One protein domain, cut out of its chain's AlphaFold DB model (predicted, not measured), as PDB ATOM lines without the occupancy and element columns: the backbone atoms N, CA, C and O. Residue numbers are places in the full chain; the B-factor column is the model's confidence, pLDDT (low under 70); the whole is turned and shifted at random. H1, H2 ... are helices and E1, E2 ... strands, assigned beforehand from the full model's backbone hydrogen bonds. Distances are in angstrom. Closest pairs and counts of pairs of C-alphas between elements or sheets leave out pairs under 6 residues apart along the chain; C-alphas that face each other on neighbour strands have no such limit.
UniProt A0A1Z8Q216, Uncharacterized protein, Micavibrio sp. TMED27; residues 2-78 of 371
ATOM      1  N   ASN A   2       5.839-107.948 -87.857       46.34
ATOM      2  CA  ASN A   2       5.740-108.895 -86.736       46.34
ATOM      3  C   ASN A   2       6.413-108.231 -85.528       46.34
ATOM      4  O   ASN A   2       7.498-107.674 -85.705       46.34
ATOM      5  N   GLU A   3       5.777-108.234 -84.355       57.00
ATOM      6  CA  GLU A   3       6.417-107.795 -83.112       57.00
ATOM      7  C   GLU A   3       7.614-108.721 -82.875       57.00
ATOM      8  O   GLU A   3       7.462-109.864 -82.457       57.00
ATOM      9  N   ARG A   4       8.803-108.280 -83.307       64.62
ATOM     10  CA  ARG A   4      10.016-109.110 -83.301       64.62
ATOM     11  C   ARG A   4      10.546-109.337 -81.889       64.62
ATOM     12  O   ARG A   4      11.213-110.340 -81.677       64.62
ATOM     13  N   ASP A   5      10.187-108.458 -80.958       78.88
ATOM     14  CA  ASP A   5      10.545-108.541 -79.549       78.88
ATOM     15  C   ASP A   5       9.254-108.536 -78.711       78.88
ATOM     16  O   ASP A   5       8.591-107.491 -78.631       78.88
ATOM     17  N   PRO A   6       8.838-109.691 -78.158       89.25
ATOM     18  CA  PRO A   6       7.648-109.771 -77.324       89.25
ATOM     19  C   PRO A   6       7.891-109.096 -75.972       89.25
ATOM     20  O   PRO A   6       9.025-108.987 -75.504       89.25
ATOM     21  N   TRP A   7       6.805-108.671 -75.333       95.06
ATOM     22  CA  TRP A   7       6.828-108.314 -73.919       95.06
ATOM     23  C   TRP A   7       7.206-109.532 -73.076       95.06
ATOM     24  O   TRP A   7       6.718-110.635 -73.326       95.06
ATOM     25  N   ILE A   8       8.066-109.320 -72.085       96.88
ATOM     26  CA  ILE A   8       8.482-110.336 -71.119       96.88
ATOM     27  C   ILE A   8       7.939-109.914 -69.758       96.88
ATOM     28  O   ILE A   8       8.299-108.845 -69.269       96.88
ATOM     29  N   GLU A   9       7.075-110.739 -69.174       96.56
ATOM     30  CA  GLU A   9       6.609-110.587 -67.793       96.56
ATOM     31  C   GLU A   9       7.716-111.014 -66.824       96.56
ATOM     32  O   GLU A   9       8.391-112.022 -67.054       96.56
ATOM     33  N   LEU A  10       7.933-110.208 -65.786       96.06
ATOM     34  CA  LEU A  10       8.959-110.427 -64.772       96.06
ATOM     35  C   LEU A  10       8.380-111.089 -63.529       96.06
ATOM     36  O   LEU A  10       7.199-110.936 -63.215       96.06
ATOM     37  N   ASP A  11       9.225-111.821 -62.807       95.25
ATOM     38  CA  ASP A  11       8.789-112.512 -61.599       95.25
ATOM     39  C   ASP A  11       8.661-111.572 -60.384       95.25
ATOM     40  O   ASP A  11       9.085-110.415 -60.387       95.25
ATOM     41  N   SER A  12       8.079-112.083 -59.297       91.94
ATOM     42  CA  SER A  12       7.870-111.314 -58.062       91.94
ATOM     43  C   SER A  12       9.156-110.749 -57.442       91.94
ATOM     44  O   SER A  12       9.109-109.718 -56.772       91.94
ATOM     45  N   PHE A  13      10.299-111.415 -57.636       94.25
ATOM     46  CA  PHE A  13      11.575-110.959 -57.091       94.25
ATOM     47  C   PHE A  13      12.115-109.786 -57.912       94.25
ATOM     48  O   PHE A  13      12.497-108.765 -57.339       94.25
ATOM     49  N   GLU A  14      12.076-109.893 -59.239       95.44
ATOM     50  CA  GLU A  14      12.431-108.805 -60.152       95.44
ATOM     51  C   GLU A  14      11.509-107.587 -59.975       95.44
ATOM     52  O   GLU A  14      11.998-106.455 -59.952       95.44
ATOM     53  N   ILE A  15      10.201-107.806 -59.780       94.62
ATOM     54  CA  ILE A  15       9.232-106.746 -59.458       94.62
ATOM     55  C   ILE A  15       9.645-106.019 -58.177       94.62
ATOM     56  O   ILE A  15       9.742-104.794 -58.181       94.62
ATOM     57  N   SER A  16       9.939-106.752 -57.096       92.75
ATOM     58  CA  SER A  16      10.358-106.149 -55.824       92.75
ATOM     59  C   SER A  16      11.626-105.309 -55.984       92.75
ATOM     60  O   SER A  16      11.669-104.174 -55.522       92.75
ATOM     61  N   GLN A  17      12.640-105.828 -56.685       94.06
ATOM     62  CA  GLN A  17      13.881-105.088 -56.936       94.06
ATOM     63  C   GLN A  17      13.669-103.833 -57.783       94.06
ATOM     64  O   GLN A  17      14.419-102.865 -57.652       94.06
ATOM     65  N   PHE A  18      12.708-103.866 -58.705       94.62
ATOM     66  CA  PHE A  18      12.368-102.711 -59.520       94.62
ATOM     67  C   PHE A  18      11.623-101.658 -58.697       94.62
ATOM     68  O   PHE A  18      11.994-100.489 -58.753       94.62
ATOM     69  N   LEU A  19      10.637-102.073 -57.894       93.06
ATOM     70  CA  LEU A  19       9.888-101.195 -56.992       93.06
ATOM     71  C   LEU A  19      10.815-100.454 -56.024       93.06
ATOM     72  O   LEU A  19      10.680 -99.246 -55.882       93.06
ATOM     73  N   ASP A  20      11.816-101.132 -55.459       92.12
ATOM     74  CA  ASP A  20      12.813-100.501 -54.581       92.12
ATOM     75  C   ASP A  20      13.593 -99.364 -55.272       92.12
ATOM     76  O   ASP A  20      14.048 -98.433 -54.612       92.12
ATOM     77  N   LYS A  21      13.767 -99.424 -56.601       92.31
ATOM     78  CA  LYS A  21      14.494 -98.403 -57.381       92.31
ATOM     79  C   LYS A  21      13.637 -97.214 -57.781       92.31
ATOM     80  O   LYS A  21      14.186 -96.145 -58.026       92.31
ATOM     81  N   VAL A  22      12.330 -97.420 -57.914       91.94
ATOM     82  CA  VAL A  22      11.373 -96.376 -58.309       91.94
ATOM     83  C   VAL A  22      10.566 -95.855 -57.123       91.94
ATOM     84  O   VAL A  22       9.660 -95.051 -57.302       91.94
ATOM     85  N   TYR A  23      10.876 -96.322 -55.913       91.00
ATOM     86  CA  TYR A  23      10.201 -95.898 -54.702       91.00
ATOM     87  C   TYR A  23      10.439 -94.413 -54.431       91.00
ATOM     88  O   TYR A  23      11.576 -93.938 -54.402       91.00
ATOM     89  N   ASP A  24       9.344 -93.716 -54.161       89.19
ATOM     90  CA  ASP A  24       9.314 -92.334 -53.714       89.19
ATOM     91  C   ASP A  24       8.383 -92.263 -52.499       89.19
ATOM     92  O   ASP A  24       7.286 -92.826 -52.519       89.19
ATOM     93  N   GLU A  25       8.838 -91.626 -51.419       89.94
ATOM     94  CA  GLU A  25       8.100 -91.554 -50.154       89.94
ATOM     95  C   GLU A  25       6.780 -90.784 -50.309       89.94
ATOM     96  O   GLU A  25       5.753 -91.220 -49.782       89.94
ATOM     97  N   ASP A  26       6.767 -89.713 -51.108       88.19
ATOM     98  CA  ASP A  26       5.576 -88.889 -51.345       88.19
ATOM     99  C   ASP A  26       4.517 -89.636 -52.177       88.19
ATOM    100  O   ASP A  26       3.320 -89.331 -52.105       88.19
ATOM    101  N   PHE A  27       4.951 -90.660 -52.922       89.50
ATOM    102  CA  PHE A  27       4.123 -91.510 -53.779       89.50
ATOM    103  C   PHE A  27       4.061 -92.964 -53.295       89.50
ATOM    104  O   PHE A  27       3.550 -93.830 -54.001       89.50
ATOM    105  N   ALA A  28       4.493 -93.257 -52.067       89.12
ATOM    106  CA  ALA A  28       4.455 -94.606 -51.510       89.12
ATOM    107  C   ALA A  28       3.064 -95.278 -51.593       89.12
ATOM    108  O   ALA A  28       3.001 -96.466 -51.926       89.12
ATOM    109  N   PRO A  29       1.927 -94.574 -51.380       88.50
ATOM    110  CA  PRO A  29       0.598 -95.162 -51.567       88.50
ATOM    111  C   PRO A  29       0.384 -95.760 -52.967       88.50
ATOM    112  O   PRO A  29      -0.302 -96.768 -53.100       88.50
ATOM    113  N   LEU A  30       1.024 -95.190 -53.994       86.19
ATOM    114  CA  LEU A  30       0.959 -95.661 -55.375       86.19
ATOM    115  C   LEU A  30       1.665 -97.002 -55.579       86.19
ATOM    116  O   LEU A  30       1.249 -97.756 -56.449       86.19
ATOM    117  N   LEU A  31       2.720 -97.284 -54.802       85.88
ATOM    118  CA  LEU A  31       3.672 -98.390 -55.005       85.88
ATOM    119  C   LEU A  31       3.606 -99.480 -53.919       85.88
ATOM    120  O   LEU A  31       4.395-100.421 -53.926       85.88
ATOM    121  N   THR A  32       2.669 -99.379 -52.975       73.06
ATOM    122  CA  THR A  32       2.572-100.271 -51.798       73.06
ATOM    123  C   THR A  32       1.635-101.473 -51.985       73.06
ATOM    124  O   THR A  32       1.503-102.306 -51.087       73.06
ATOM    125  N   GLY A  33       0.996-101.603 -53.151       65.00
ATOM    126  CA  GLY A  33       0.095-102.713 -53.474       65.00
ATOM    127  C   GLY A  33       0.819-104.023 -53.809       65.00
ATOM    128  O   GLY A  33       1.881-104.035 -54.417       65.00
ATOM    129  N   ARG A  34       0.209-105.170 -53.478       67.56
ATOM    130  CA  ARG A  34       0.698-106.502 -53.908       67.56
ATOM    131  C   ARG A  34       0.336-106.848 -55.357       67.56
ATOM    132  O   ARG A  34       0.633-107.949 -55.807       67.56
ATOM    133  N   ALA A  35      -0.327-105.937 -56.067       81.94
ATOM    134  CA  ALA A  35      -0.985-106.211 -57.337       81.94
ATOM    135  C   ALA A  35      -0.250-105.654 -58.556       81.94
ATOM    136  O   ALA A  35      -0.892-105.227 -59.511       81.94
ATOM    137  N   PHE A  36       1.079-105.658 -58.539       89.94
ATOM    138  CA  PHE A  36       1.851-105.215 -59.693       89.94
ATOM    139  C   PHE A  36       2.179-106.363 -60.635       89.94
ATOM    140  O   PHE A  36       2.648-107.417 -60.215       89.94
ATOM    141  N   GLU A  37       1.988-106.110 -61.921       92.94
ATOM    142  CA  GLU A  37       2.664-106.827 -62.992       92.94
ATOM    143  C   GLU A  37       3.742-105.903 -63.557       92.94
ATOM    144  O   GLU A  37       3.480-104.732 -63.829       92.94
ATOM    145  N   LEU A  38       4.951-106.421 -63.748       95.56
ATOM    146  CA  LEU A  38       6.008-105.699 -64.442       95.56
ATOM    147  C   LEU A  38       6.337-106.440 -65.725       95.56
ATOM    148  O   LEU A  38       6.713-107.612 -65.702       95.56
ATOM    149  N   ARG A  39       6.231-105.739 -66.848       97.38
ATOM    150  CA  ARG A  39       6.675-106.248 -68.143       97.38
ATOM    151  C   ARG A  39       7.795-105.391 -68.676       97.38
ATOM    152  O   ARG A  39       7.817-104.184 -68.450       97.38
ATOM    153  N   LYS A  40       8.687-106.002 -69.446       97.38
ATOM    154  CA  LYS A  40       9.731-105.278 -70.166       97.38
ATOM    155  C   LYS A  40       9.814-105.657 -71.632       97.38
ATOM    156  O   LYS A  40       9.446-106.765 -72.029       97.38
ATOM    157  N   LYS A  41      10.339-104.735 -72.431       96.31
ATOM    158  CA  LYS A  41      10.578-104.910 -73.859       96.31
ATOM    159  C   LYS A  41      11.861-104.204 -74.283       96.31
ATOM    160  O   LYS A  41      12.108-103.058 -73.918       96.31
ATOM    161  N   LYS A  42      12.662-104.875 -75.108       96.00
ATOM    162  CA  LYS A  42      13.876-104.290 -75.687       96.00
ATOM    163  C   LYS A  42      13.542-103.184 -76.677       96.00
ATOM    164  O   LYS A  42      12.627-103.331 -77.486       96.00
ATOM    165  N   LEU A  43      14.340-102.120 -76.654       95.62
ATOM    166  CA  LEU A  43      14.270-101.037 -77.627       95.62
ATOM    167  C   LEU A  43      15.460-101.139 -78.575       95.62
ATOM    168  O   LEU A  43      16.607-100.951 -78.184       95.62
ATOM    169  N   ARG A  44      15.207-101.407 -79.859       95.62
ATOM    170  CA  ARG A  44      16.289-101.624 -80.845       95.62
ATOM    171  C   ARG A  44      17.066-100.355 -81.208       95.62
ATOM    172  O   ARG A  44      18.009-100.423 -81.996       95.62
ATOM    173  N   PHE A  45      16.636 -99.205 -80.703       96.69
ATOM    174  CA  PHE A  45      17.217 -97.892 -80.969       96.69
ATOM    175  C   PHE A  45      17.884 -97.264 -79.739       96.69
ATOM    176  O   PHE A  45      18.641 -96.324 -79.931       96.69
ATOM    177  N   PHE A  46      17.684 -97.777 -78.520       97.44
ATOM    178  CA  PHE A  46      18.423 -97.326 -77.334       97.44
ATOM    179  C   PHE A  46      19.303 -98.452 -76.796       97.44
ATOM    180  O   PHE A  46      18.818 -99.441 -76.254       97.44
ATOM    181  N   ASP A  47      20.615 -98.302 -76.954       96.12
ATOM    182  CA  ASP A  47      21.579 -99.306 -76.526       96.12
ATOM    183  C   ASP A  47      21.587 -99.458 -75.001       96.12
ATOM    184  O   ASP A  47      21.741 -98.482 -74.265       96.12
ATOM    185  N   GLY A  48      21.414-100.693 -74.534       95.81
ATOM    186  CA  GLY A  48      21.398-101.041 -73.115       95.81
ATOM    187  C   GLY A  48      20.120-100.685 -72.350       95.81
ATOM    188  O   GLY A  48      20.028-101.081 -71.195       95.81
ATOM    189  N   TYR A  49      19.143-100.001 -72.953       97.44
ATOM    190  CA  TYR A  49      17.881 -99.649 -72.292       97.44
ATOM    191  C   TYR A  49      16.708-100.495 -72.798       97.44
ATOM    192  O   TYR A  49      16.558-100.777 -73.988       97.44
ATOM    193  N   GLU A  50      15.840-100.872 -71.867       97.56
ATOM    194  CA  GLU A  50      14.574-101.554 -72.111       97.56
ATOM    195  C   GLU A  50      13.425-100.661 -71.614       97.56
ATOM    196  O   GLU A  50      13.593 -99.848 -70.701       97.56
ATOM    197  N   HIS A  51      12.255-100.798 -72.234       97.50
ATOM    198  CA  HIS A  51      11.014-100.176 -71.785       97.50
ATOM    199  C   HIS A  51      10.338-101.099 -70.782       97.50
ATOM    200  O   HIS A  51      10.076-102.257 -71.101       97.50
ATOM    201  N   PHE A  52      10.071-100.587 -69.588       97.44
ATOM    202  CA  PHE A  52       9.351-101.267 -68.523       97.44
ATOM    203  C   PHE A  52       7.966-100.645 -68.365       97.44
ATOM    204  O   PHE A  52       7.831 -99.424 -68.392       97.44
ATOM    205  N   VAL A  53       6.955-101.488 -68.176       96.06
ATOM    206  CA  VAL A  53       5.581-101.087 -67.857       96.06
ATOM    207  C   VAL A  53       5.202-101.759 -66.551       96.06
ATOM    208  O   VAL A  53       5.113-102.988 -66.489       96.06
ATOM    209  N   LEU A  54       5.010-100.947 -65.519       94.62
ATOM    210  CA  LEU A  54       4.519-101.361 -64.216       94.62
ATOM    211  C   LEU A  54       3.002-101.158 -64.188       94.62
ATOM    212  O   LEU A  54       2.525-100.027 -64.127       94.62
ATOM    213  N   SER A  55       2.253-102.252 -64.250       92.50
ATOM    214  CA  SER A  55       0.792-102.257 -64.257       92.50
ATOM    215  C   SER A  55       0.255-102.569 -62.862       92.50
ATOM    216  O   SER A  55       0.560-103.628 -62.317       92.50
ATOM    217  N   ASN A  56      -0.578-101.697 -62.293       88.56
ATOM    218  CA  ASN A  56      -1.323-101.992 -61.074       88.56
ATOM    219  C   ASN A  56      -2.673-102.641 -61.418       88.56
ATOM    220  O   ASN A  56      -3.549-102.018 -62.022       88.56
ATOM    221  N   LYS A  57      -2.831-103.900 -61.007       85.62
ATOM    222  CA  LYS A  57      -4.023-104.727 -61.212       85.62
ATOM    223  C   LYS A  57      -5.059-104.629 -60.094       85.62
ATOM    224  O   LYS A  57      -6.055-105.339 -60.158       85.62
ATOM    225  N   SER A  58      -4.856-103.792 -59.074       77.81
ATOM    226  CA  SER A  58      -5.834-103.626 -57.985       77.81
ATOM    227  C   SER A  58      -7.087-102.848 -58.397       77.81
ATOM    228  O   SER A  58      -8.055-102.801 -57.642       77.81
ATOM    229  N   MET A  59      -7.080-102.225 -59.576       73.56
ATOM    230  CA  MET A  59      -8.207-101.471 -60.117       73.56
ATOM    231  C   MET A  59      -8.385-101.732 -61.612       73.56
ATOM    232  O   MET A  59      -7.444-102.145 -62.285       73.56
ATOM    233  N   LEU A  60      -9.589-101.485 -62.133       71.50
ATOM    234  CA  LEU A  60      -9.870-101.534 -63.568       71.50
ATOM    235  C   LEU A  60     -10.432-100.179 -64.026       71.50
ATOM    236  O   LEU A  60     -11.322 -99.672 -63.342       71.50
ATOM    237  N   PRO A  61      -9.977 -99.615 -65.163       73.50
ATOM    238  CA  PRO A  61      -8.883-100.115 -66.005       73.50
ATOM    239  C   PRO A  61      -7.542-100.135 -65.254       73.50
ATOM    240  O   PRO A  61      -7.350 -99.386 -64.299       73.50
ATOM    241  N   HIS A  62      -6.641-101.041 -65.650       83.06
ATOM    242  CA  HIS A  62      -5.325-101.133 -65.020       83.06
ATOM    243  C   HIS A  62      -4.571 -99.819 -65.197       83.06
ATOM    244  O   HIS A  62      -4.485 -99.273 -66.299       83.06
ATOM    245  N   PHE A  63      -3.981 -99.360 -64.108       85.00
ATOM    246  CA  PHE A  63      -3.093 -98.212 -64.101       85.00
ATOM    247  C   PHE A  63      -1.695 -98.643 -64.551       85.00
ATOM    248  O   PHE A  63      -1.214 -99.681 -64.099       85.00
ATOM    249  N   ASN A  64      -1.033 -97.864 -65.409       91.75
ATOM    250  CA  ASN A  64       0.306 -98.172 -65.911       91.75
ATOM    251  C   ASN A  64       1.282 -97.030 -65.623       91.75
ATOM    252  O   ASN A  64       0.952 -95.860 -65.807       91.75
ATOM    253  N   LEU A  65       2.502 -97.392 -65.229       93.44
ATOM    254  CA  LEU A  65       3.652 -96.499 -65.185       93.44
ATOM    255  C   LEU A  65       4.730 -97.008 -66.128       93.44
ATOM    256  O   LEU A  65       5.170 -98.156 -66.036       93.44
ATOM    257  N   ASP A  66       5.176 -96.126 -67.006       95.56
ATOM    258  CA  ASP A  66       6.172 -96.422 -68.020       95.56
ATOM    259  C   ASP A  66       7.554 -95.941 -67.566       95.56
ATOM    260  O   ASP A  66       7.712 -94.844 -67.030       95.56
ATOM    261  N   PHE A  67       8.580 -96.758 -67.801       96.12
ATOM    262  CA  PHE A  67       9.962 -96.445 -67.442       96.12
ATOM    263  C   PHE A  67      10.942 -96.890 -68.529       96.12
ATOM    264  O   PHE A  67      10.727 -97.884 -69.220       96.12
ATOM    265  N   LEU A  68      12.079 -96.209 -68.628       96.88
ATOM    266  CA  LEU A  68      13.251 -96.662 -69.375       96.88
ATOM    267  C   LEU A  68      14.332 -97.079 -68.384       96.88
ATOM    268  O   LEU A  68      14.731 -96.283 -67.536       96.88
ATOM    269  N   SER A  69      14.838 -98.308 -68.489       96.56
ATOM    270  CA  SER A  69      15.897 -98.772 -67.588       96.56
ATOM    271  C   SER A  69      16.937 -99.650 -68.268       96.56
ATOM    272  O   SER A  69      16.622-100.437 -69.156       96.56
ATOM    273  N   ASN A  70      18.182 -99.535 -67.802       95.69
ATOM    274  CA  ASN A  70      19.294-100.432 -68.126       95.69
ATOM    275  C   ASN A  70      19.666-101.360 -66.947       95.69
ATOM    276  O   ASN A  70      20.745-101.952 -66.918       95.69
ATOM    277  N   GLY A  71      18.804-101.442 -65.929       92.50
ATOM    278  CA  GLY A  71      19.035-102.177 -64.687       92.50
ATOM    279  C   GLY A  71      19.817-101.409 -63.615       92.50
ATOM    280  O   GLY A  71      19.716-101.782 -62.446       92.50
ATOM    281  N   GLN A  72      20.548-100.345 -63.955       91.00
ATOM    282  CA  GLN A  72      21.222 -99.466 -62.986       91.00
ATOM    283  C   GLN A  72      20.483 -98.137 -62.842       91.00
ATOM    284  O   GLN A  72      20.101 -97.767 -61.738       91.00
ATOM    285  N   ASP A  73      20.225 -97.485 -63.970       92.62
ATOM    286  CA  ASP A  73      19.437 -96.267 -64.061       92.62
ATOM    287  C   ASP A  73      17.987 -96.602 -64.402       92.62
ATOM    288  O   ASP A  73      17.714 -97.496 -65.213       92.62
ATOM    289  N   VAL A  74      17.061 -95.840 -63.827       94.31
ATOM    290  CA  VAL A  74      15.637 -95.891 -64.155       94.31
ATOM    291  C   VAL A  74      15.164 -94.468 -64.428       94.31
ATOM    292  O   VAL A  74      15.385 -93.572 -63.619       94.31
ATOM    293  N   LEU A  75      14.553 -94.256 -65.590       93.44
ATOM    294  CA  LEU A  75      13.959 -92.986 -65.996       93.44
ATOM    295  C   LEU A  75      12.449 -93.181 -66.092       93.44
ATOM    296  O   LEU A  75      11.995 -94.045 -66.840       93.44
ATOM    297  N   TYR A  76      11.682 -92.398 -65.341       94.19
ATOM    298  CA  TYR A  76      10.229 -92.385 -65.438       94.19
ATOM    299  C   TYR A  76       9.777 -91.672 -66.714       94.19
ATOM    300  O   TYR A  76      10.350 -90.652 -67.093       94.19
ATOM    301  N   MET A  77       8.767 -92.223 -67.383       94.12
ATOM    302  CA  MET A  77       8.159 -91.644 -68.575       94.12
ATOM    303  C   MET A  77       6.983 -90.756 -68.165       94.12
ATOM    304  O   MET A  77       5.862 -91.218 -67.961       94.12
ATOM    305  N   ASP A  78       7.251 -89.463 -68.062       91.75
ATOM    306  CA  ASP A  78       6.332 -88.424 -67.577       91.75
ATOM    307  C   ASP A  78       5.390 -87.855 -68.664       91.75
ATOM    308  O   ASP A  78       4.618 -86.922 -68.425       91.75
TER     309      ASP A  78
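This is residues 2 to 78 of the 371 residues of an uncharacterized protein of Micavibrio sp. TMED27 (UniProt A0A1Z8Q216). A strongly twisted sheet of four strands has one helix, H1, laid across one of its faces, while the short H2 sits off the sheet and residues 24 to 29 stick out. Before H1, residues 8 to 9 pair with residues 39 to 40 of E1, antiparallel. The printed part has 77 residues with two named helices, then four named strands, in the order E1 E2 E3 E4 across an antiparallel sheet. The class is mixed; the whole is compact, with a radius of gyration of the C-alphas of 12.6 A and spans of 35 by 26 by 25 A.

H1, residues 12 to 22, starts at C-alpha 12 (7.870, -111.314, -58.062) and measures 15.3 A. H2 is residues 28 to 31. E1, residues 36 to 42, measures 20.0 A; E2, residues 50 to 56, 19.4 A; E3, residues 63 to 69, 19.3 A. E4, residues 74 to 76, ends at C-alpha 76 (10.229, -92.385, -65.438).

The strands form a meander, each the antiparallel neighbour of the one before. In the hairpin E1 and E2, N 39 and O 53 are 3.0 A apart; in E2 and E3, N 52 and O 67, 2.8 A; in E3 and E4, N 68 and O 75, 2.8 A. H1 is on the sheet in two layers, a helix on one face, at a height of 8.7 A, over E1 and E2. On the local plane it runs across the strands, at 85 degrees to E1. H2 is only just not on the sheet, with 4 pairs of C-alphas within 10 A. H1 has 6 of 7 O i to N i+4 pairs within hydrogen-bond range; H2 is too short for one.

The C-alphas of Asn 2 and Asp 26 are the farthest apart, 40.7 A. The printed part has no cut and no long link. Residues 2 to 4 and 33 to 34 have pLDDT under 70.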